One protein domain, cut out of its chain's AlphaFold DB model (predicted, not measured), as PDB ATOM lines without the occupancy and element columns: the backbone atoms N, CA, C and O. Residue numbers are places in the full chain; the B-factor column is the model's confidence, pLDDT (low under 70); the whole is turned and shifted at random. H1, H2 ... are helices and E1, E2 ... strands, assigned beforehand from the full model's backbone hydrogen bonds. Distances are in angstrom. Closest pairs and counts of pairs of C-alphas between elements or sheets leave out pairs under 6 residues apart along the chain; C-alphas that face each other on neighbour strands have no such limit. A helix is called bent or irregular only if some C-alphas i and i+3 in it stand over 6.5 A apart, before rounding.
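This is residues 1 to 139 of the 139 residues of an uncharacterized protein of Haloferax larsenii (UniProt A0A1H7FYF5). A hairpin of two strands, E1 and E2, packs with E2 along one long helix, H3, which makes much of the length of the domain. The bent helix H1 crosses H3, its arm H1a also beside E1, and H2 lies near the other end of H3, touching no helix. The 139 printed residues, mostly helix by class, hold three named helices and two named strands in the order H1, H2, E1, E2, H3; the sheet is antiparallel. The whole is loose, radius of gyration of the C-alphas 18.0 A, and only just elongated, spanning 65 by 33 by 23 A.

E1 is residues 66 to 71 and E2 residues 79 to 85. H3, residues 102 to 134, measures 47.3 A, from C-alpha 102 at (11.729, -36.592, -25.656) to C-alpha 134 at (57.627, -25.206, -27.284). H1, residues 2 to 31, was assigned as one helix by its hydrogen bonds but is bent, with C-alphas 13 and 16 7.5 A apart; its arms are H1a, residues 2 to 13, and H1b, residues 16 to 31, 22.0 A. H2, residues 40 to 56, 26.3 A, is irregular, with C-alphas 53 and 56 7.5 A apart.

In the hairpin E1 and E2, N 70 and O 80 are within hydrogen-bond range at 2.8 A. The closest C-alphas of E2 and H3, Val 81 and Gln 124, are 5.6 A apart; those of H1a and E1, Arg 12 and Ile 69, 6.4 A. H1b touches H3, Ala 22 and Ile 119 being the closest C-alphas at 5.0 A, at a steep tilt of 46 degrees, opposite ways. H2 and H3 are near each other. Every O i to N i+4 pair is within hydrogen-bond range in H1a and H3, against 11 of 12 in H1b and 11 of 13 in H2.

The C-alphas farthest apart, Glu 97 and Asn 139, are 67.0 A apart. The printed part has no cut; the link E2 to H3 is long, 16 residues. The model's pLDDT is under 70 at residues 1, 57, 74 to 76 and 135 to 139.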
ATOM      1  N   MET A   1      56.467 -22.606 -41.718       61.97
ATOM      2  CA  MET A   1      55.878 -23.657 -42.582       61.97
ATOM      3  C   MET A   1      56.234 -25.052 -42.090       61.97
ATOM      4  O   MET A   1      55.301 -25.753 -41.725       61.97
ATOM      5  N   ASP A   2      57.512 -25.453 -42.020       76.38
ATOM      6  CA  ASP A   2      57.871 -26.778 -41.467       76.38
ATOM      7  C   ASP A   2      57.777 -26.836 -39.936       76.38
ATOM      8  O   ASP A   2      57.212 -27.786 -39.406       76.38
ATOM      9  N   ALA A   3      58.202 -25.778 -39.233       76.06
ATOM     10  CA  ALA A   3      58.059 -25.680 -37.776       76.06
ATOM     11  C   ALA A   3      56.589 -25.767 -37.313       76.06
ATOM     12  O   ALA A   3      56.278 -26.520 -36.400       76.06
ATOM     13  N   ASP A   4      55.668 -25.076 -37.996       80.56
ATOM     14  CA  ASP A   4      54.232 -25.118 -37.658       80.56
ATOM     15  C   ASP A   4      53.607 -26.496 -37.929       80.56
ATOM     16  O   ASP A   4      52.677 -26.909 -37.241       80.56
ATOM     17  N   ARG A   5      54.091 -27.212 -38.957       85.69
ATOM     18  CA  ARG A   5      53.645 -28.583 -39.253       85.69
ATOM     19  C   ARG A   5      54.157 -29.565 -38.209       85.69
ATOM     20  O   ARG A   5      53.400 -30.433 -37.791       85.69
ATOM     21  N   GLU A   6      55.408 -29.413 -37.791       89.62
ATOM     22  CA  GLU A   6      56.009 -30.254 -36.760       89.62
ATOM     23  C   GLU A   6      55.369 -30.015 -35.388       89.62
ATOM     24  O   GLU A   6      55.060 -30.974 -34.687       89.62
ATOM     25  N   LEU A   7      55.081 -28.758 -35.037       90.06
ATOM     26  CA  LEU A   7      54.350 -28.414 -33.818       90.06
ATOM     27  C   LEU A   7      52.955 -29.052 -33.804       90.06
ATOM     28  O   LEU A   7      52.591 -29.694 -32.824       90.06
ATOM     29  N   LEU A   8      52.200 -28.922 -34.902       92.62
ATOM     30  CA  LEU A   8      50.880 -29.542 -35.039       92.62
ATOM     31  C   LEU A   8      50.951 -31.069 -34.909       92.62
ATOM     32  O   LEU A   8      50.111 -31.662 -34.240       92.62
ATOM     33  N   ARG A   9      51.944 -31.705 -35.541       94.00
ATOM     34  CA  ARG A   9      52.146 -33.157 -35.460       94.00
ATOM     35  C   ARG A   9      52.419 -33.593 -34.022       94.00
ATOM     36  O   ARG A   9      51.719 -34.459 -33.523       94.00
ATOM     37  N   ARG A  10      53.364 -32.942 -33.340       94.56
ATOM     38  CA  ARG A  10      53.697 -33.260 -31.945       94.56
ATOM     39  C   ARG A  10      52.527 -33.020 -30.994       94.56
ATOM     40  O   ARG A  10      52.348 -33.802 -30.074       94.56
ATOM     41  N   ALA A  11      51.732 -31.973 -31.209       94.81
ATOM     42  CA  ALA A  11      50.531 -31.749 -30.410       94.81
ATOM     43  C   ALA A  11      49.514 -32.888 -30.607       94.81
ATOM     44  O   ALA A  11      48.972 -33.399 -29.637       94.81
ATOM     45  N   ARG A  12      49.316 -33.352 -31.850       96.06
ATOM     46  CA  ARG A  12      48.451 -34.508 -32.148       96.06
ATOM     47  C   ARG A  12      48.958 -35.807 -31.529       96.06
ATOM     48  O   ARG A  12      48.145 -36.579 -31.053       96.06
ATOM     49  N   ASP A  13      50.274 -36.005 -31.460       96.81
ATOM     50  CA  ASP A  13      50.869 -37.180 -30.805       96.81
ATOM     51  C   ASP A  13      50.558 -37.245 -29.287       96.81
ATOM     52  O   ASP A  13      50.699 -38.307 -28.688       96.81
ATOM     53  N   ASN A  14      50.149 -36.133 -28.657       96.75
ATOM     54  CA  ASN A  14      49.759 -36.075 -27.239       96.75
ATOM     55  C   ASN A  14      48.233 -36.041 -27.026       96.75
ATOM     56  O   ASN A  14      47.779 -36.159 -25.888       96.75
ATOM     57  N   LEU A  15      47.446 -35.882 -28.096       97.38
ATOM     58  CA  LEU A  15      46.017 -35.570 -28.020       97.38
ATOM     59  C   LEU A  15      45.214 -36.632 -27.262       97.38
ATOM     60  O   LEU A  15      44.449 -36.275 -26.373       97.38
ATOM     61  N   ASP A  16      45.432 -37.916 -27.550       96.38
ATOM     62  CA  ASP A  16      44.695 -39.008 -26.899       96.38
ATOM     63  C   ASP A  16      44.899 -39.010 -25.374       96.38
ATOM     64  O   ASP A  16      43.964 -39.244 -24.609       96.38
ATOM     65  N   GLY A  17      46.118 -38.698 -24.921       97.25
ATOM     66  CA  GLY A  17      46.433 -38.593 -23.496       97.25
ATOM     67  C   GLY A  17      45.734 -37.408 -22.831       97.25
ATOM     68  O   GLY A  17      45.223 -37.542 -21.718       97.25
ATOM     69  N   TRP A  18      45.665 -36.268 -23.522       98.25
ATOM     70  CA  TRP A  18      44.946 -35.091 -23.037       98.25
ATOM     71  C   TRP A  18      43.436 -35.309 -22.991       98.25
ATOM     72  O   TRP A  18      42.816 -34.944 -21.999       98.25
ATOM     73  N   ILE A  19      42.848 -35.937 -24.015       97.44
ATOM     74  CA  ILE A  19      41.420 -36.291 -24.020       97.44
ATOM     75  C   ILE A  19      41.114 -37.217 -22.844       97.44
ATOM     76  O   ILE A  19      40.157 -36.974 -22.117       97.44
ATOM     77  N   TYR A  20      41.943 -38.242 -22.619       95.69
ATOM     78  CA  TYR A  20      41.749 -39.177 -21.513       95.69
ATOM     79  C   TYR A  20      41.700 -38.469 -20.150       95.69
ATOM     80  O   TYR A  20      40.782 -38.709 -19.371       95.69
ATOM     81  N   ALA A  21      42.657 -37.577 -19.872       96.56
ATOM     82  CA  ALA A  21      42.670 -36.812 -18.624       96.56
ATOM     83  C   ALA A  21      41.480 -35.840 -18.533       96.56
ATOM     84  O   ALA A  21      40.808 -35.766 -17.509       96.56
ATOM     85  N   ALA A  22      41.176 -35.144 -19.628       97.50
ATOM     86  CA  ALA A  22      40.090 -34.176 -19.683       97.50
ATOM     87  C   ALA A  22      38.702 -34.811 -19.513       97.50
ATOM     88  O   ALA A  22      37.825 -34.173 -18.935       97.50
ATOM     89  N   ARG A  23      38.491 -36.050 -19.985       96.69
ATOM     90  CA  ARG A  23      37.255 -36.817 -19.749       96.69
ATOM     91  C   ARG A  23      37.027 -37.059 -18.259       96.69
ATOM     92  O   ARG A  23      35.932 -36.801 -17.771       96.69
ATOM     93  N   ASP A  24      38.061 -37.491 -17.535       95.12
ATOM     94  CA  ASP A  24      37.981 -37.727 -16.086       95.12
ATOM     95  C   ASP A  24      37.635 -36.435 -15.325       95.12
ATOM     96  O   ASP A  24      36.690 -36.406 -14.532       95.12
ATOM     97  N   GLU A  25      38.321 -35.334 -15.645       96.00
ATOM     98  CA  GLU A  25      38.062 -34.027 -15.028       96.00
ATOM     99  C   GLU A  25      36.659 -33.496 -15.350       96.00
ATOM    100  O   GLU A  25      35.913 -33.102 -14.451       96.00
ATOM    101  N   ALA A  26      36.258 -33.524 -16.624       96.06
ATOM    102  CA  ALA A  26      34.939 -33.062 -17.038       96.06
ATOM    103  C   ALA A  26      33.818 -33.913 -16.431       96.06
ATOM    104  O   ALA A  26      32.775 -33.364 -16.067       96.06
ATOM    105  N   TYR A  27      34.031 -35.226 -16.287       94.75
ATOM    106  CA  TYR A  27      33.058 -36.115 -15.661       94.75
ATOM    107  C   TYR A  27      32.909 -35.778 -14.177       94.75
ATOM    108  O   TYR A  27      31.796 -35.631 -13.666       94.75
ATOM    109  N   HIS A  28      34.030 -35.603 -13.478       94.12
ATOM    110  CA  HIS A  28      34.014 -35.224 -12.074       94.12
ATOM    111  C   HIS A  28      33.284 -33.888 -11.859       94.12
ATOM    112  O   HIS A  28      32.405 -33.807 -11.003       94.12
ATOM    113  N   ASP A  29      33.577 -32.873 -12.670       93.75
ATOM    114  CA  ASP A  29      32.997 -31.532 -12.534       93.75
ATOM    115  C   ASP A  29      31.497 -31.449 -12.823       93.75
ATOM    116  O   ASP A  29      30.828 -30.528 -12.352       93.75
ATOM    117  N   LEU A  30      30.970 -32.357 -13.644       94.62
ATOM    118  CA  LEU A  30      29.563 -32.351 -14.039       94.62
ATOM    119  C   LEU A  30      28.706 -33.336 -13.258       94.62
ATOM    120  O   LEU A  30      27.543 -33.042 -12.988       94.62
ATOM    121  N   PHE A  31      29.249 -34.497 -12.912       93.88
ATOM    122  CA  PHE A  31      28.456 -35.633 -12.440       93.88
ATOM    123  C   PHE A  31      28.822 -36.068 -11.011       93.88
ATOM    124  O   PHE A  31      28.221 -37.002 -10.468       93.88
ATOM    125  N   THR A  32      29.794 -35.409 -10.368       91.06
ATOM    126  CA  THR A  32      30.270 -35.767  -9.023       91.06
ATOM    127  C   THR A  32      30.206 -34.586  -8.052       91.06
ATOM    128  O   THR A  32      30.393 -33.434  -8.420       91.06
ATOM    129  N   GLY A  33      29.960 -34.885  -6.773       88.75
ATOM    130  CA  GLY A  33      29.915 -33.892  -5.697       88.75
ATOM    131  C   GLY A  33      28.534 -33.275  -5.469       88.75
ATOM    132  O   GLY A  33      27.548 -33.670  -6.085       88.75
ATOM    133  N   ASP A  34      28.470 -32.327  -4.532       87.06
ATOM    134  CA  ASP A  34      27.219 -31.677  -4.111       87.06
ATOM    135  C   ASP A  34      26.676 -30.676  -5.153       87.06
ATOM    136  O   ASP A  34      25.486 -30.370  -5.141       87.06
ATOM    137  N   ASP A  35      27.533 -30.197  -6.062       90.12
ATOM    138  CA  ASP A  35      27.201 -29.254  -7.141       90.12
ATOM    139  C   ASP A  35      27.013 -29.951  -8.508       90.12
ATOM    140  O   ASP A  35      27.057 -29.295  -9.552       90.12
ATOM    141  N   ALA A  36      26.828 -31.277  -8.522       93.44
ATOM    142  CA  ALA A  36      26.613 -32.035  -9.753       93.44
ATOM    143  C   ALA A  36      25.390 -31.511 -10.531       93.44
ATOM    144  O   ALA A  36      24.355 -31.166  -9.960       93.44
ATOM    145  N   ALA A  37      25.498 -31.500 -11.860       94.31
ATOM    146  CA  ALA A  37      24.433 -31.076 -12.768       94.31
ATOM    147  C   ALA A  37      23.269 -32.080 -12.847       94.31
ATOM    148  O   ALA A  37      22.229 -31.767 -13.424       94.31
ATOM    149  N   VAL A  38      23.450 -33.270 -12.271       94.94
ATOM    150  CA  VAL A  38      22.471 -34.356 -12.229       94.94
ATOM    151  C   VAL A  38      22.284 -34.871 -10.814       94.94
ATOM    152  O   VAL A  38      23.187 -34.839  -9.974       94.94
ATOM    153  N   THR A  39      21.103 -35.416 -10.571       95.06
ATOM    154  CA  THR A  39      20.809 -36.215  -9.385       95.06
ATOM    155  C   THR A  39      21.515 -37.580  -9.437       95.06
ATOM    156  O   THR A  39      21.923 -38.044 -10.507       95.06
ATOM    157  N   PRO A  40      21.655 -38.277  -8.292       93.94
ATOM    158  CA  PRO A  40      22.201 -39.633  -8.265       93.94
ATOM    159  C   PRO A  40      21.435 -40.623  -9.155       93.94
ATOM    160  O   PRO A  40      22.053 -41.499  -9.757       93.94
ATOM    161  N   GLU A  41      20.110 -40.490  -9.239       93.25
ATOM    162  CA  GLU A  41      19.248 -41.325 -10.077       93.25
ATOM    163  C   GLU A  41      19.483 -41.071 -11.571       93.25
ATOM    164  O   GLU A  41      19.619 -42.021 -12.339       93.25
ATOM    165  N   GLU A  42      19.583 -39.805 -11.977       95.00
ATOM    166  CA  GLU A  42      19.893 -39.415 -13.358       95.00
ATOM    167  C   GLU A  42      21.295 -39.868 -13.775       95.00
ATOM    168  O   GLU A  42      21.478 -40.373 -14.881       95.00
ATOM    169  N   ARG A  43      22.284 -39.769 -12.879       94.75
ATOM    170  CA  ARG A  43      23.627 -40.303 -13.142       94.75
ATOM    171  C   ARG A  43      23.605 -41.816 -13.332       94.75
ATOM    172  O   ARG A  43      24.181 -42.314 -14.291       94.75
ATOM    173  N   GLN A  44      22.919 -42.544 -12.449       93.00
ATOM    174  CA  GLN A  44      22.806 -43.998 -12.575       93.00
ATOM    175  C   GLN A  44      22.114 -44.401 -13.884       93.00
ATOM    176  O   GLN A  44      22.481 -45.411 -14.484       93.00
ATOM    177  N   LEU A  45      21.134 -43.612 -14.330       93.69
ATOM    178  CA  LEU A  45      20.469 -43.799 -15.613       93.69
ATOM    179  C   LEU A  45      21.426 -43.576 -16.794       93.69
ATOM    180  O   LEU A  45      21.420 -44.378 -17.720       93.69
ATOM    181  N   LEU A  46      22.278 -42.549 -16.755       94.56
ATOM    182  CA  LEU A  46      23.320 -42.344 -17.771       94.56
ATOM    183  C   LEU A  46      24.325 -43.503 -17.809       94.56
ATOM    184  O   LEU A  46      24.667 -43.961 -18.896       94.56
ATOM    185  N   ASP A  47      24.736 -44.028 -16.652       92.94
ATOM    186  CA  ASP A  47      25.625 -45.198 -16.573       92.94
ATOM    187  C   ASP A  47      24.965 -46.462 -17.162       92.94
ATOM    188  O   ASP A  47      25.622 -47.283 -17.810       92.94
ATOM    189  N   ASP A  48      23.654 -46.625 -16.956       92.81
ATOM    190  CA  ASP A  48      22.874 -47.710 -17.554       92.81
ATOM    191  C   ASP A  48      22.782 -47.562 -19.082       92.81
ATOM    192  O   ASP A  48      22.981 -48.545 -19.799       92.81
ATOM    193  N   ILE A  49      22.518 -46.349 -19.581       93.31
ATOM    194  CA  ILE A  49      22.468 -46.052 -21.020       93.31
ATOM    195  C   ILE A  49      23.827 -46.333 -21.665       93.31
ATOM    196  O   ILE A  49      23.893 -47.046 -22.665       93.31
ATOM    197  N   ASP A  50      24.908 -45.811 -21.085       93.88
ATOM    198  CA  ASP A  50      26.278 -46.026 -21.556       93.88
ATOM    199  C   ASP A  50      26.619 -47.519 -21.640       93.88
ATOM    200  O   ASP A  50      27.101 -48.005 -22.669       93.88
ATOM    201  N   SER A  51      26.277 -48.267 -20.588       91.81
ATOM    202  CA  SER A  51      26.485 -49.713 -20.538       91.81
ATOM    203  C   SER A  51      25.732 -50.440 -21.650       91.81
ATOM    204  O   SER A  51      26.283 -51.364 -22.245       91.81
ATOM    205  N   GLU A  52      24.488 -50.048 -21.938       90.56
ATOM    206  CA  GLU A  52      23.670 -50.647 -22.999       90.56
ATOM    207  C   GLU A  52      24.185 -50.316 -24.398       90.56
ATOM    208  O   GLU A  52      24.243 -51.203 -25.253       90.56
ATOM    209  N   LEU A  53      24.598 -49.069 -24.625       90.62
ATOM    210  CA  LEU A  53      25.201 -48.663 -25.889       90.62
ATOM    211  C   LEU A  53      26.531 -49.387 -26.128       90.62
ATOM    212  O   LEU A  53      26.827 -49.748 -27.259       90.62
ATOM    213  N   SER A  54      27.279 -49.714 -25.073       90.00
ATOM    214  CA  SER A  54      28.575 -50.401 -25.171       90.00
ATOM    215  C   SER A  54      28.492 -51.918 -25.429       90.00
ATOM    216  O   SER A  54      29.517 -52.567 -25.659       90.00
ATOM    217  N   VAL A  55      27.298 -52.536 -25.397       82.06
ATOM    218  CA  VAL A  55      27.127 -54.011 -25.385       82.06
ATOM    219  C   VAL A  55      27.753 -54.726 -26.593       82.06
ATOM    220  O   VAL A  55      28.158 -55.884 -26.466       82.06
ATOM    221  N   ASN A  56      27.882 -54.068 -27.749       71.94
ATOM    222  CA  ASN A  56      28.449 -54.670 -28.965       71.94
ATOM    223  C   ASN A  56      29.900 -54.254 -29.262       71.94
ATOM    224  O   ASN A  56      30.399 -54.523 -30.355       71.94
ATOM    225  N   GLY A  57      30.594 -53.664 -28.286       68.00
ATOM    226  CA  GLY A  57      31.940 -53.119 -28.478       68.00
ATOM    227  C   GLY A  57      31.948 -51.725 -29.104       68.00
ATOM    228  O   GLY A  57      33.002 -51.285 -29.557       68.00
ATOM    229  N   ASP A  58      30.792 -51.062 -29.128       82.88
ATOM    230  CA  ASP A  58      30.686 -49.631 -29.393       82.88
ATOM    231  C   ASP A  58      31.222 -48.838 -28.190       82.88
ATOM    232  O   ASP A  58      31.337 -49.356 -27.078       82.88
ATOM    233  N   GLU A  59      31.564 -47.574 -28.414       86.50
ATOM    234  CA  GLU A  59      32.276 -46.731 -27.442       86.50
ATOM    235  C   GLU A  59      31.383 -46.177 -26.314       86.50
ATOM    236  O   GLU A  59      31.866 -45.437 -25.456       86.50
ATOM    237  N   GLY A  60      30.096 -46.536 -26.295       92.19
ATOM    238  CA  GLY A  60      29.134 -46.041 -25.310       92.19
ATOM    239  C   GLY A  60      28.830 -44.549 -25.471       92.19
ATOM    240  O   GLY A  60      29.002 -43.975 -26.543       92.19
ATOM    241  N   LEU A  61      28.365 -43.914 -24.395       92.75
ATOM    242  CA  LEU A  61      28.250 -42.457 -24.306       92.75
ATOM    243  C   LEU A  61      29.610 -41.815 -24.033       92.75
ATOM    244  O   LEU A  61      29.933 -40.791 -24.623       92.75
ATOM    245  N   TRP A  62      30.411 -42.398 -23.140       92.06
ATOM    246  CA  TRP A  62      31.611 -41.729 -22.621       92.06
ATOM    247  C   TRP A  62      32.852 -41.872 -23.505       92.06
ATOM    248  O   TRP A  62      33.864 -41.213 -23.260       92.06
ATOM    249  N   GLY A  63      32.808 -42.770 -24.489       88.75
ATOM    250  CA  GLY A  63      33.887 -42.974 -25.446       88.75
ATOM    251  C   GLY A  63      33.626 -42.373 -26.824       88.75
ATOM    252  O   GLY A  63      34.599 -42.163 -27.542       88.75
ATOM    253  N   ALA A  64      32.366 -42.080 -27.166       92.25
ATOM    254  CA  ALA A  64      31.950 -41.696 -28.518       92.25
ATOM    255  C   ALA A  64      32.304 -40.254 -28.919       92.25
ATOM    256  O   ALA A  64      32.142 -39.882 -30.082       92.25
ATOM    257  N   ASP A  65      32.742 -39.413 -27.980       94.50
ATOM    258  CA  ASP A  65      33.245 -38.082 -28.309       94.50
ATOM    259  C   ASP A  65      34.598 -38.143 -29.035       94.50
ATOM    260  O   ASP A  65      35.513 -38.858 -28.630       94.50
ATOM    261  N   GLU A  66      34.756 -37.337 -30.084       95.31
ATOM    262  CA  GLU A  66      36.009 -37.229 -30.839       95.31
ATOM    263  C   GLU A  66      36.488 -35.778 -30.889       95.31
ATOM    264  O   GLU A  66      35.688 -34.841 -30.999       95.31
ATOM    265  N   TYR A  67      37.810 -35.583 -30.878       97.38
ATOM    266  CA  TYR A  67      38.418 -34.260 -30.992       97.38
ATOM    267  C   TYR A  67      39.571 -34.243 -31.980       97.38
ATOM    268  O   TYR A  67      40.320 -35.205 -32.136       97.38
ATOM    269  N   GLU A  68      39.790 -33.072 -32.571       97.00
ATOM    270  CA  GLU A  68      40.951 -32.809 -33.405       97.00
ATOM    271  C   GLU A  68      41.661 -31.515 -33.013       97.00
ATOM    272  O   GLU A  68      41.050 -30.509 -32.645       97.00
ATOM    273  N   ILE A  69      42.984 -31.511 -33.197       96.50
ATOM    274  CA  ILE A  69      43.778 -30.283 -33.189       96.50
ATOM    275  C   ILE A  69      43.916 -29.778 -34.624       96.50
ATOM    276  O   ILE A  69      44.481 -30.451 -35.501       96.50
ATOM    277  N   VAL A  70      43.454 -28.552 -34.845       93.56
ATOM    278  CA  VAL A  70      43.547 -27.817 -36.107       93.56
ATOM    279  C   VAL A  70      44.427 -26.579 -35.951       93.56
ATOM    280  O   VAL A  70      44.790 -26.166 -34.848       93.56
ATOM    281  N   ARG A  71      44.793 -25.956 -37.076       90.69
ATOM    282  CA  ARG A  71      45.453 -24.646 -37.024       90.69
ATOM    283  C   ARG A  71      44.443 -23.600 -36.575       90.69
ATOM    284  O   ARG A  71      43.389 -23.467 -37.191       90.69
ATOM    285  N   GLY A  72      44.804 -22.856 -35.542       83.25
ATOM    286  CA  GLY A  72      44.001 -21.756 -35.035       83.25
ATOM    287  C   GLY A  72      44.447 -20.404 -35.587       83.25
ATOM    288  O   GLY A  72      45.142 -20.296 -36.604       83.25
ATOM    289  N   HIS A  73      44.041 -19.340 -34.898       76.31
ATOM    290  CA  HIS A  73      44.427 -17.984 -35.257       76.31
ATOM    291  C   HIS A  73      45.844 -17.657 -34.734       76.31
ATOM    292  O   HIS A  73      46.032 -17.604 -33.515       76.31
ATOM    293  N   PRO A  74      46.821 -17.306 -35.601       66.38
ATOM    294  CA  PRO A  74      48.242 -17.194 -35.236       66.38
ATOM    295  C   PRO A  74      48.574 -16.218 -34.101       66.38
ATOM    296  O   PRO A  74      49.656 -16.290 -33.534       66.38
ATOM    297  N   LYS A  75      47.683 -15.262 -33.812       65.88
ATOM    298  CA  LYS A  75      47.906 -14.232 -32.786       65.88
ATOM    299  C   LYS A  75      47.443 -14.618 -31.382       65.88
ATOM    300  O   LYS A  75      47.929 -14.015 -30.436       65.88
ATOM    301  N   ASN A  76      46.504 -15.557 -31.263       69.88
ATOM    302  CA  ASN A  76      45.855 -15.866 -29.983       69.88
ATOM    303  C   ASN A  76      46.059 -17.339 -29.621       69.88
ATOM    304  O   ASN A  76      46.595 -17.638 -28.565       69.88
ATOM    305  N   HIS A  77      45.692 -18.236 -30.538       76.12
ATOM    306  CA  HIS A  77      45.801 -19.682 -30.371       76.12
ATOM    307  C   HIS A  77      46.317 -20.260 -31.690       76.12
ATOM    308  O   HIS A  77      45.525 -20.445 -32.615       76.12
ATOM    309  N   PRO A  78      47.635 -20.476 -31.854       84.62
ATOM    310  CA  PRO A  78      48.178 -20.989 -33.114       84.62
ATOM    311  C   PRO A  78      47.662 -22.401 -33.431       84.62
ATOM    312  O   PRO A  78      47.568 -22.767 -34.603       84.62
ATOM    313  N   LEU A  79      47.272 -23.154 -32.401       93.12
ATOM    314  CA  LEU A  79      46.554 -24.419 -32.485       93.12
ATOM    315  C   LEU A  79      45.211 -24.291 -31.764       93.12
ATOM    316  O   LEU A  79      45.121 -23.609 -30.743       93.12
ATOM    317  N   SER A  80      44.177 -24.936 -32.294       93.94
ATOM    318  CA  SER A  80      42.846 -24.954 -31.690       93.94
ATOM    319  C   SER A  80      42.287 -26.366 -31.640       93.94
ATOM    320  O   SER A  80      42.499 -27.140 -32.572       93.94
ATOM    321  N   VAL A  81      41.564 -26.670 -30.567       96.25
ATOM    322  CA  VAL A  81      40.861 -27.941 -30.379       96.25
ATOM    323  C   VAL A  81      39.413 -27.782 -30.829       96.25
ATOM    324  O   VAL A  81      38.754 -26.780 -30.514       96.25
ATOM    325  N   VAL A  82      38.922 -28.760 -31.577       94.69
ATOM    326  CA  VAL A  82      37.526 -28.858 -32.010       94.69
ATOM    327  C   VAL A  82      36.964 -30.211 -31.596       94.69
ATOM    328  O   VAL A  82      37.665 -31.211 -31.707       94.69
ATOM    329  N   CYS A  83      35.721 -30.221 -31.121       95.69
ATOM    330  CA  CYS A  83      34.941 -31.442 -30.949       95.69
ATOM    331  C   CYS A  83      34.340 -31.811 -32.311       95.69
ATOM    332  O   CYS A  83      33.631 -30.993 -32.908       95.69
ATOM    333  N   THR A  84      34.687 -32.978 -32.847       95.56
ATOM    334  CA  THR A  84      34.225 -33.460 -34.159       95.56
ATOM    335  C   THR A  84      33.013 -34.369 -34.048       95.56
ATOM    336  O   THR A  84      32.188 -34.370 -34.961       95.56
ATOM    337  N   GLN A  85      32.871 -35.072 -32.925       94.06
ATOM    338  CA  GLN A  85      31.742 -35.944 -32.630       94.06
ATOM    339  C   GLN A  85      31.303 -35.717 -31.186       94.06
ATOM    340  O   GLN A  85      32.137 -35.694 -30.288       94.06
ATOM    341  N   HIS A  86      29.997 -35.549 -30.979       93.06
ATOM    342  CA  HIS A  86      29.394 -35.489 -29.648       93.06
ATOM    343  C   HIS A  86      28.648 -36.803 -29.388       93.06
ATOM    344  O   HIS A  86      28.078 -37.363 -30.335       93.06
ATOM    345  N   PRO A  87      28.621 -37.289 -28.141       92.69
ATOM    346  CA  PRO A  87      27.788 -38.407 -27.765       92.69
ATOM    347  C   PRO A  87      26.333 -37.949 -27.704       92.69
ATOM    348  O   PRO A  87      26.024 -36.831 -27.291       92.69
ATOM    349  N   GLU A  88      25.435 -38.825 -28.135       93.19
ATOM    350  CA  GLU A  88      24.004 -38.556 -28.173       93.19
ATOM    351  C   GLU A  88      23.249 -39.829 -27.802       93.19
ATOM    352  O   GLU A  88      23.558 -40.917 -28.291       93.19
ATOM    353  N   ILE A  89      22.227 -39.693 -26.961       93.25
ATOM    354  CA  ILE A  89      21.299 -40.779 -26.669       93.25
ATOM    355  C   ILE A  89      20.334 -40.916 -27.860       93.25
ATOM    356  O   ILE A  89      19.602 -39.964 -28.155       93.25
ATOM    357  N   PRO A  90      20.270 -42.081 -28.538       90.88
ATOM    358  CA  PRO A  90      19.401 -42.268 -29.696       90.88
ATOM    359  C   PRO A  90      17.913 -42.130 -29.358       90.88
ATOM    360  O   PRO A  90      17.453 -42.523 -28.287       90.88
ATOM    361  N   THR A  91      17.118 -41.656 -30.321       87.88
ATOM    362  CA  THR A  91      15.658 -41.507 -30.146       87.88
ATOM    363  C   THR A  91      14.954 -42.836 -29.849       87.88
ATOM    364  O   THR A  91      13.945 -42.857 -29.149       87.88
ATOM    365  N   GLU A  92      15.486 -43.938 -30.374       85.50
ATOM    366  CA  GLU A  92      14.962 -45.295 -30.194       85.50
ATOM    367  C   GLU A  92      15.478 -46.012 -28.938       85.50
ATOM    368  O   GLU A  92      15.129 -47.175 -28.716       85.50
ATOM    369  N   TRP A  93      16.287 -45.344 -28.105       87.38
ATOM    370  CA  TRP A  93      16.780 -45.942 -26.870       87.38
ATOM    371  C   TRP A  93      15.625 -46.283 -25.920       87.38
ATOM    372  O   TRP A  93      14.754 -45.462 -25.618       87.38
ATOM    373  N   SER A  94      15.628 -47.524 -25.440       82.44
ATOM    374  CA  SER A  94      14.719 -48.012 -24.409       82.44
ATOM    375  C   SER A  94      15.320 -49.231 -23.717       82.44
ATOM    376  O   SER A  94      15.970 -50.066 -24.347       82.44
ATOM    377  N   ARG A  95      15.039 -49.355 -22.420       79.69
ATOM    378  CA  ARG A  95      15.434 -50.467 -21.562       79.69
ATOM    379  C   ARG A  95      14.199 -51.189 -21.040       79.69
ATOM    380  O   ARG A  95      13.572 -50.779 -20.063       79.69
ATOM    381  N   GLY A  96      13.839 -52.294 -21.686       80.44
ATOM    382  CA  GLY A  96      12.627 -53.040 -21.338       80.44
ATOM    383  C   GLY A  96      11.367 -52.194 -21.553       80.44
ATOM    384  O   GLY A  96      11.054 -51.842 -22.683       80.44
ATOM    385  N   GLU A  97      10.640 -51.884 -20.477       75.00
ATOM    386  CA  GLU A  97       9.461 -50.996 -20.515       75.00
ATOM    387  C   GLU A  97       9.806 -49.523 -20.218       75.00
ATOM    388  O   GLU A  97       8.932 -48.660 -20.280       75.00
ATOM    389  N   THR A  98      11.066 -49.224 -19.890       77.94
ATOM    390  CA  THR A  98      11.544 -47.873 -19.587       77.94
ATOM    391  C   THR A  98      12.095 -47.223 -20.851       77.94
ATOM    392  O   THR A  98      13.013 -47.741 -21.477       77.94
ATOM    393  N   SER A  99      11.564 -46.064 -21.222       84.94
ATOM    394  CA  SER A  99      12.090 -45.214 -22.292       84.94
ATOM    395  C   SER A  99      12.170 -43.784 -21.786       84.94
ATOM    396  O   SER A  99      11.289 -43.366 -21.032       84.94
ATOM    397  N   LEU A 100      13.163 -43.024 -22.242       89.69
ATOM    398  CA  LEU A 100      13.175 -41.583 -22.010       89.69
ATOM    399  C   LEU A 100      12.034 -40.930 -22.785       89.69
ATOM    400  O   LEU A 100      11.778 -41.257 -23.950       89.69
ATOM    401  N   THR A 101      11.369 -39.971 -22.156       92.12
ATOM    402  CA  THR A 101      10.574 -39.010 -22.913       92.12
ATOM    403  C   THR A 101      11.499 -38.124 -23.752       92.12
ATOM    404  O   THR A 101      12.688 -37.982 -23.468       92.12
ATOM    405  N   GLU A 102      10.962 -37.516 -24.811       92.44
ATOM    406  CA  GLU A 102      11.729 -36.592 -25.656       92.44
ATOM    407  C   GLU A 102      12.360 -35.430 -24.857       92.44
ATOM    408  O   GLU A 102      13.560 -35.226 -25.024       92.44
ATOM    409  N   PRO A 103      11.655 -34.760 -23.919       94.62
ATOM    410  CA  PRO A 103      12.267 -33.717 -23.091       94.62
ATOM    411  C   PRO A 103      13.402 -34.204 -22.180       94.62
ATOM    412  O   PRO A 103      14.390 -33.497 -22.018       94.62
ATOM    413  N   GLU A 104      13.287 -35.396 -21.582       93.62
ATOM    414  CA  GLU A 104      14.359 -35.956 -20.738       93.62
ATOM    415  C   GLU A 104      15.598 -36.290 -21.576       93.62
ATOM    416  O   GLU A 104      16.727 -36.019 -21.174       93.62
ATOM    417  N   ARG A 105      15.390 -36.840 -22.778       95.44
ATOM    418  CA  ARG A 105      16.479 -37.127 -23.715       95.44
ATOM    419  C   ARG A 105      17.177 -35.851 -24.180       95.44
ATOM    420  O   ARG A 105      18.401 -35.822 -24.206       95.44
ATOM    421  N   GLU A 106      16.420 -34.812 -24.532       95.50
ATOM    422  CA  GLU A 106      16.983 -33.505 -24.900       95.50
ATOM    423  C   GLU A 106      17.816 -32.919 -23.757       95.50
ATOM    424  O   GLU A 106      18.952 -32.519 -23.982       95.50
ATOM    425  N   GLN A 107      17.307 -32.964 -22.522       95.88
ATOM    426  CA  GLN A 107      18.040 -32.493 -21.346       95.88
ATOM    427  C   GLN A 107      19.372 -33.232 -21.151       95.88
ATOM    428  O   GLN A 107      20.391 -32.601 -20.868       95.88
ATOM    429  N   PHE A 108      19.386 -34.559 -21.302       96.56
ATOM    430  CA  PHE A 108      20.628 -35.322 -21.206       96.56
ATOM    431  C   PHE A 108      21.579 -35.044 -22.369       96.56
ATOM    432  O   PHE A 108      22.778 -34.925 -22.139       96.56
ATOM    433  N   ASN A 109      21.078 -34.892 -23.594       96.25
ATOM    434  CA  ASN A 109      21.918 -34.564 -24.746       96.25
ATOM    435  C   ASN A 109      22.528 -33.153 -24.632       96.25
ATOM    436  O   ASN A 109      23.698 -32.974 -24.966       96.25
ATOM    437  N   ASP A 110      21.796 -32.178 -24.087       97.12
ATOM    438  CA  ASP A 110      22.337 -30.851 -23.758       97.12
ATOM    439  C   ASP A 110      23.457 -30.952 -22.707       97.12
ATOM    440  O   ASP A 110      24.498 -30.304 -22.815       97.12
ATOM    441  N   LEU A 111      23.290 -31.821 -21.708       97.00
ATOM    442  CA  LEU A 111      24.321 -32.063 -20.703       97.00
ATOM    443  C   LEU A 111      25.561 -32.770 -21.283       97.00
ATOM    444  O   LEU A 111      26.690 -32.429 -20.926       97.00
ATOM    445  N   LEU A 112      25.371 -33.734 -22.187       96.75
ATOM    446  CA  LEU A 112      26.456 -34.402 -22.918       96.75
ATOM    447  C   LEU A 112      27.221 -33.421 -23.818       96.75
ATOM    448  O   LEU A 112      28.446 -33.513 -23.948       96.75
ATOM    449  N   TRP A 113      26.526 -32.436 -24.387       96.50
ATOM    450  CA  TRP A 113      27.155 -31.327 -25.094       96.50
ATOM    451  C   TRP A 113      28.036 -30.481 -24.161       96.50
ATOM    452  O   TRP A 113      29.204 -30.233 -24.467       96.50
ATOM    453  N   ASP A 114      27.521 -30.091 -22.991       96.69
ATOM    454  CA  ASP A 114      28.281 -29.338 -21.983       96.69
ATOM    455  C   ASP A 114      29.511 -30.105 -21.468       96.69
ATOM    456  O   ASP A 114      30.545 -29.501 -21.155       96.69
ATOM    457  N   TYR A 115      29.415 -31.433 -21.381       97.00
ATOM    458  CA  TYR A 115      30.540 -32.316 -21.076       97.00
ATOM    459  C   TYR A 115      31.633 -32.226 -22.146       97.00
ATOM    460  O   TYR A 115      32.796 -31.975 -21.815       97.00
ATOM    461  N   CYS A 116      31.269 -32.304 -23.428       97.12
ATOM    462  CA  CYS A 116      32.226 -32.167 -24.528       97.12
ATOM    463  C   CYS A 116      32.867 -30.776 -24.587       97.12
ATOM    464  O   CYS A 116      34.066 -30.648 -24.840       97.12
ATOM    465  N   GLU A 117      32.102 -29.715 -24.314       96.75
ATOM    466  CA  GLU A 117      32.647 -28.355 -24.268       96.75
ATOM    467  C   GLU A 117      33.653 -28.173 -23.119       96.75
ATOM    468  O   GLU A 117      34.661 -27.476 -23.291       96.75
ATOM    469  N   ARG A 118      33.442 -28.834 -21.971       96.81
ATOM    470  CA  ARG A 118      34.435 -28.874 -20.882       96.81
ATOM    471  C   ARG A 118      35.698 -29.623 -21.293       96.81
ATOM    472  O   ARG A 118      36.781 -29.061 -21.144       96.81
ATOM    473  N   ILE A 119      35.575 -30.820 -21.871       97.94
ATOM    474  CA  ILE A 119      36.733 -31.585 -22.363       97.94
ATOM    475  C   ILE A 119      37.523 -30.753 -23.364       97.94
ATOM    476  O   ILE A 119      38.728 -30.558 -23.209       97.94
ATOM    477  N   ARG A 120      36.838 -30.197 -24.368       97.44
ATOM    478  CA  ARG A 120      37.451 -29.342 -25.383       97.44
ATOM    479  C   ARG A 120      38.238 -28.204 -24.741       97.44
ATOM    480  O   ARG A 120      39.329 -27.885 -25.214       97.44
ATOM    481  N   ARG A 121      37.695 -27.577 -23.695       96.75
ATOM    482  CA  ARG A 121      38.373 -26.506 -22.962       96.75
ATOM    483  C   ARG A 121      39.625 -27.008 -22.238       96.75
ATOM    484  O   ARG A 121      40.666 -26.382 -22.402       96.75
ATOM    485  N   TYR A 122      39.553 -28.122 -21.515       97.88
ATOM    486  CA  TYR A 122      40.713 -28.693 -20.818       97.88
ATOM    487  C   TYR A 122      41.816 -29.122 -21.786       97.88
ATOM    488  O   TYR A 122      42.968 -28.720 -21.635       97.88
ATOM    489  N   VAL A 123      41.461 -29.807 -22.874       97.88
ATOM    490  CA  VAL A 123      42.423 -30.154 -23.931       97.88
ATOM    491  C   VAL A 123      42.990 -28.894 -24.597       97.88
ATOM    492  O   VAL A 123      44.163 -28.850 -24.963       97.88
ATOM    493  N   GLN A 124      42.194 -27.832 -24.753       96.44
ATOM    494  CA  GLN A 124      42.685 -26.562 -25.289       96.44
ATOM    495  C   GLN A 124      43.701 -25.892 -24.356       96.44
ATOM    496  O   GLN A 124      44.649 -25.280 -24.860       96.44
ATOM    497  N   ASP A 125      43.521 -25.994 -23.041       96.00
ATOM    498  CA  ASP A 125      44.458 -25.474 -22.045       96.00
ATOM    499  C   ASP A 125      45.787 -26.249 -22.085       96.00
ATOM    500  O   ASP A 125      46.840 -25.619 -22.214       96.00
ATOM    501  N   GLU A 126      45.743 -27.582 -22.169       97.06
ATOM    502  CA  GLU A 126      46.921 -28.437 -22.400       97.06
ATOM    503  C   GLU A 126      47.668 -28.073 -23.697       97.06
ATOM    504  O   GLU A 126      48.890 -27.902 -23.721       97.06
ATOM    505  N   VAL A 127      46.934 -27.869 -24.798       95.12
ATOM    506  CA  VAL A 127      47.518 -27.430 -26.077       95.12
ATOM    507  C   VAL A 127      48.177 -26.056 -25.943       95.12
ATOM    508  O   VAL A 127      49.250 -25.830 -26.511       95.12
ATOM    509  N   ASN A 128      47.557 -25.122 -25.219       92.88
ATOM    510  CA  ASN A 128      48.119 -23.791 -24.998       92.88
ATOM    511  C   ASN A 128      49.420 -23.866 -24.185       92.88
ATOM    512  O   ASN A 128      50.394 -23.199 -24.544       92.88
ATOM    513  N   GLU A 129      49.457 -24.694 -23.140       93.25
ATOM    514  CA  GLU A 129      50.661 -24.931 -22.341       93.25
ATOM    515  C   GLU A 129      51.772 -25.563 -23.183       93.25
ATOM    516  O   GLU A 129      52.895 -25.052 -23.215       93.25
ATOM    517  N   PHE A 130      51.450 -26.604 -23.956       93.44
ATOM    518  CA  PHE A 130      52.393 -27.268 -24.853       93.44
ATOM    519  C   PHE A 130      53.017 -26.297 -25.866       93.44
ATOM    520  O   PHE A 130      54.235 -26.289 -26.074       93.44
ATOM    521  N   VAL A 131      52.196 -25.445 -26.487       89.69
ATOM    522  CA  VAL A 131      52.663 -24.405 -27.415       89.69
ATOM    523  C   VAL A 131      53.547 -23.383 -26.695       89.69
ATOM    524  O   VAL A 131      54.581 -22.991 -27.238       89.69
ATOM    525  N   GLY A 132      53.161 -22.956 -25.490       86.94
ATOM    526  CA  GLY A 132      53.941 -22.027 -24.670       86.94
ATOM    527  C   GLY A 132      55.321 -22.582 -24.315       86.94
ATOM    528  O   GLY A 132      56.327 -21.890 -24.495       86.94
ATOM    529  N   ALA A 133      55.385 -23.849 -23.905       83.31
ATOM    530  CA  ALA A 133      56.630 -24.555 -23.613       83.31
ATOM    531  C   ALA A 133      57.503 -24.735 -24.867       83.31
ATOM    532  O   ALA A 133      58.711 -24.518 -24.818       83.31
ATOM    533  N   ALA A 134      56.905 -25.061 -26.018       74.88
ATOM    534  CA  ALA A 134      57.627 -25.206 -27.284       74.88
ATOM    535  C   ALA A 134      58.161 -23.871 -27.849       74.88
ATOM    536  O   ALA A 134      59.104 -23.873 -28.642       74.88
ATOM    537  N   GLY A 135      57.559 -22.740 -27.465       63.19
ATOM    538  CA  GLY A 135      57.966 -21.388 -27.862       63.19
ATOM    539  C   GLY A 135      59.087 -20.772 -27.016       63.19
ATOM    540  O   GLY A 135      59.622 -19.733 -27.403       63.19
ATOM    541  N   MET A 136      59.459 -21.394 -25.892       48.06
ATOM    542  CA  MET A 136      60.567 -20.979 -25.029       48.06
ATOM    543  C   MET A 136      61.810 -21.823 -25.354       48.06
ATOM    544  O   MET A 136      61.958 -22.913 -24.805       48.06
ATOM    545  N   PRO A 137      62.725 -21.374 -26.237       41.31
ATOM    546  CA  PRO A 137      64.036 -22.001 -26.307       41.31
ATOM    547  C   PRO A 137      64.746 -21.792 -24.964       41.31
ATOM    548  O   PRO A 137      64.820 -20.667 -24.465       41.31
ATOM    549  N   GLU A 138      65.243 -22.879 -24.374       43.66
ATOM    550  CA  GLU A 138      66.165 -22.836 -23.238       43.66
ATOM    551  C   GLU A 138      67.335 -21.891 -23.582       43.66
ATOM    552  O   GLU A 138      67.936 -22.015 -24.654       43.66
ATOM    553  N   ASN A 139      67.603 -20.907 -22.713       38.38
ATOM    554  CA  ASN A 139      68.803 -20.059 -22.793       38.38
ATOM    555  C   ASN A 139      70.057 -20.856 -22.428       38.38
ATOM    556  O   ASN A 139      69.990 -21.620 -21.440       38.38
TER     557      ASN A 139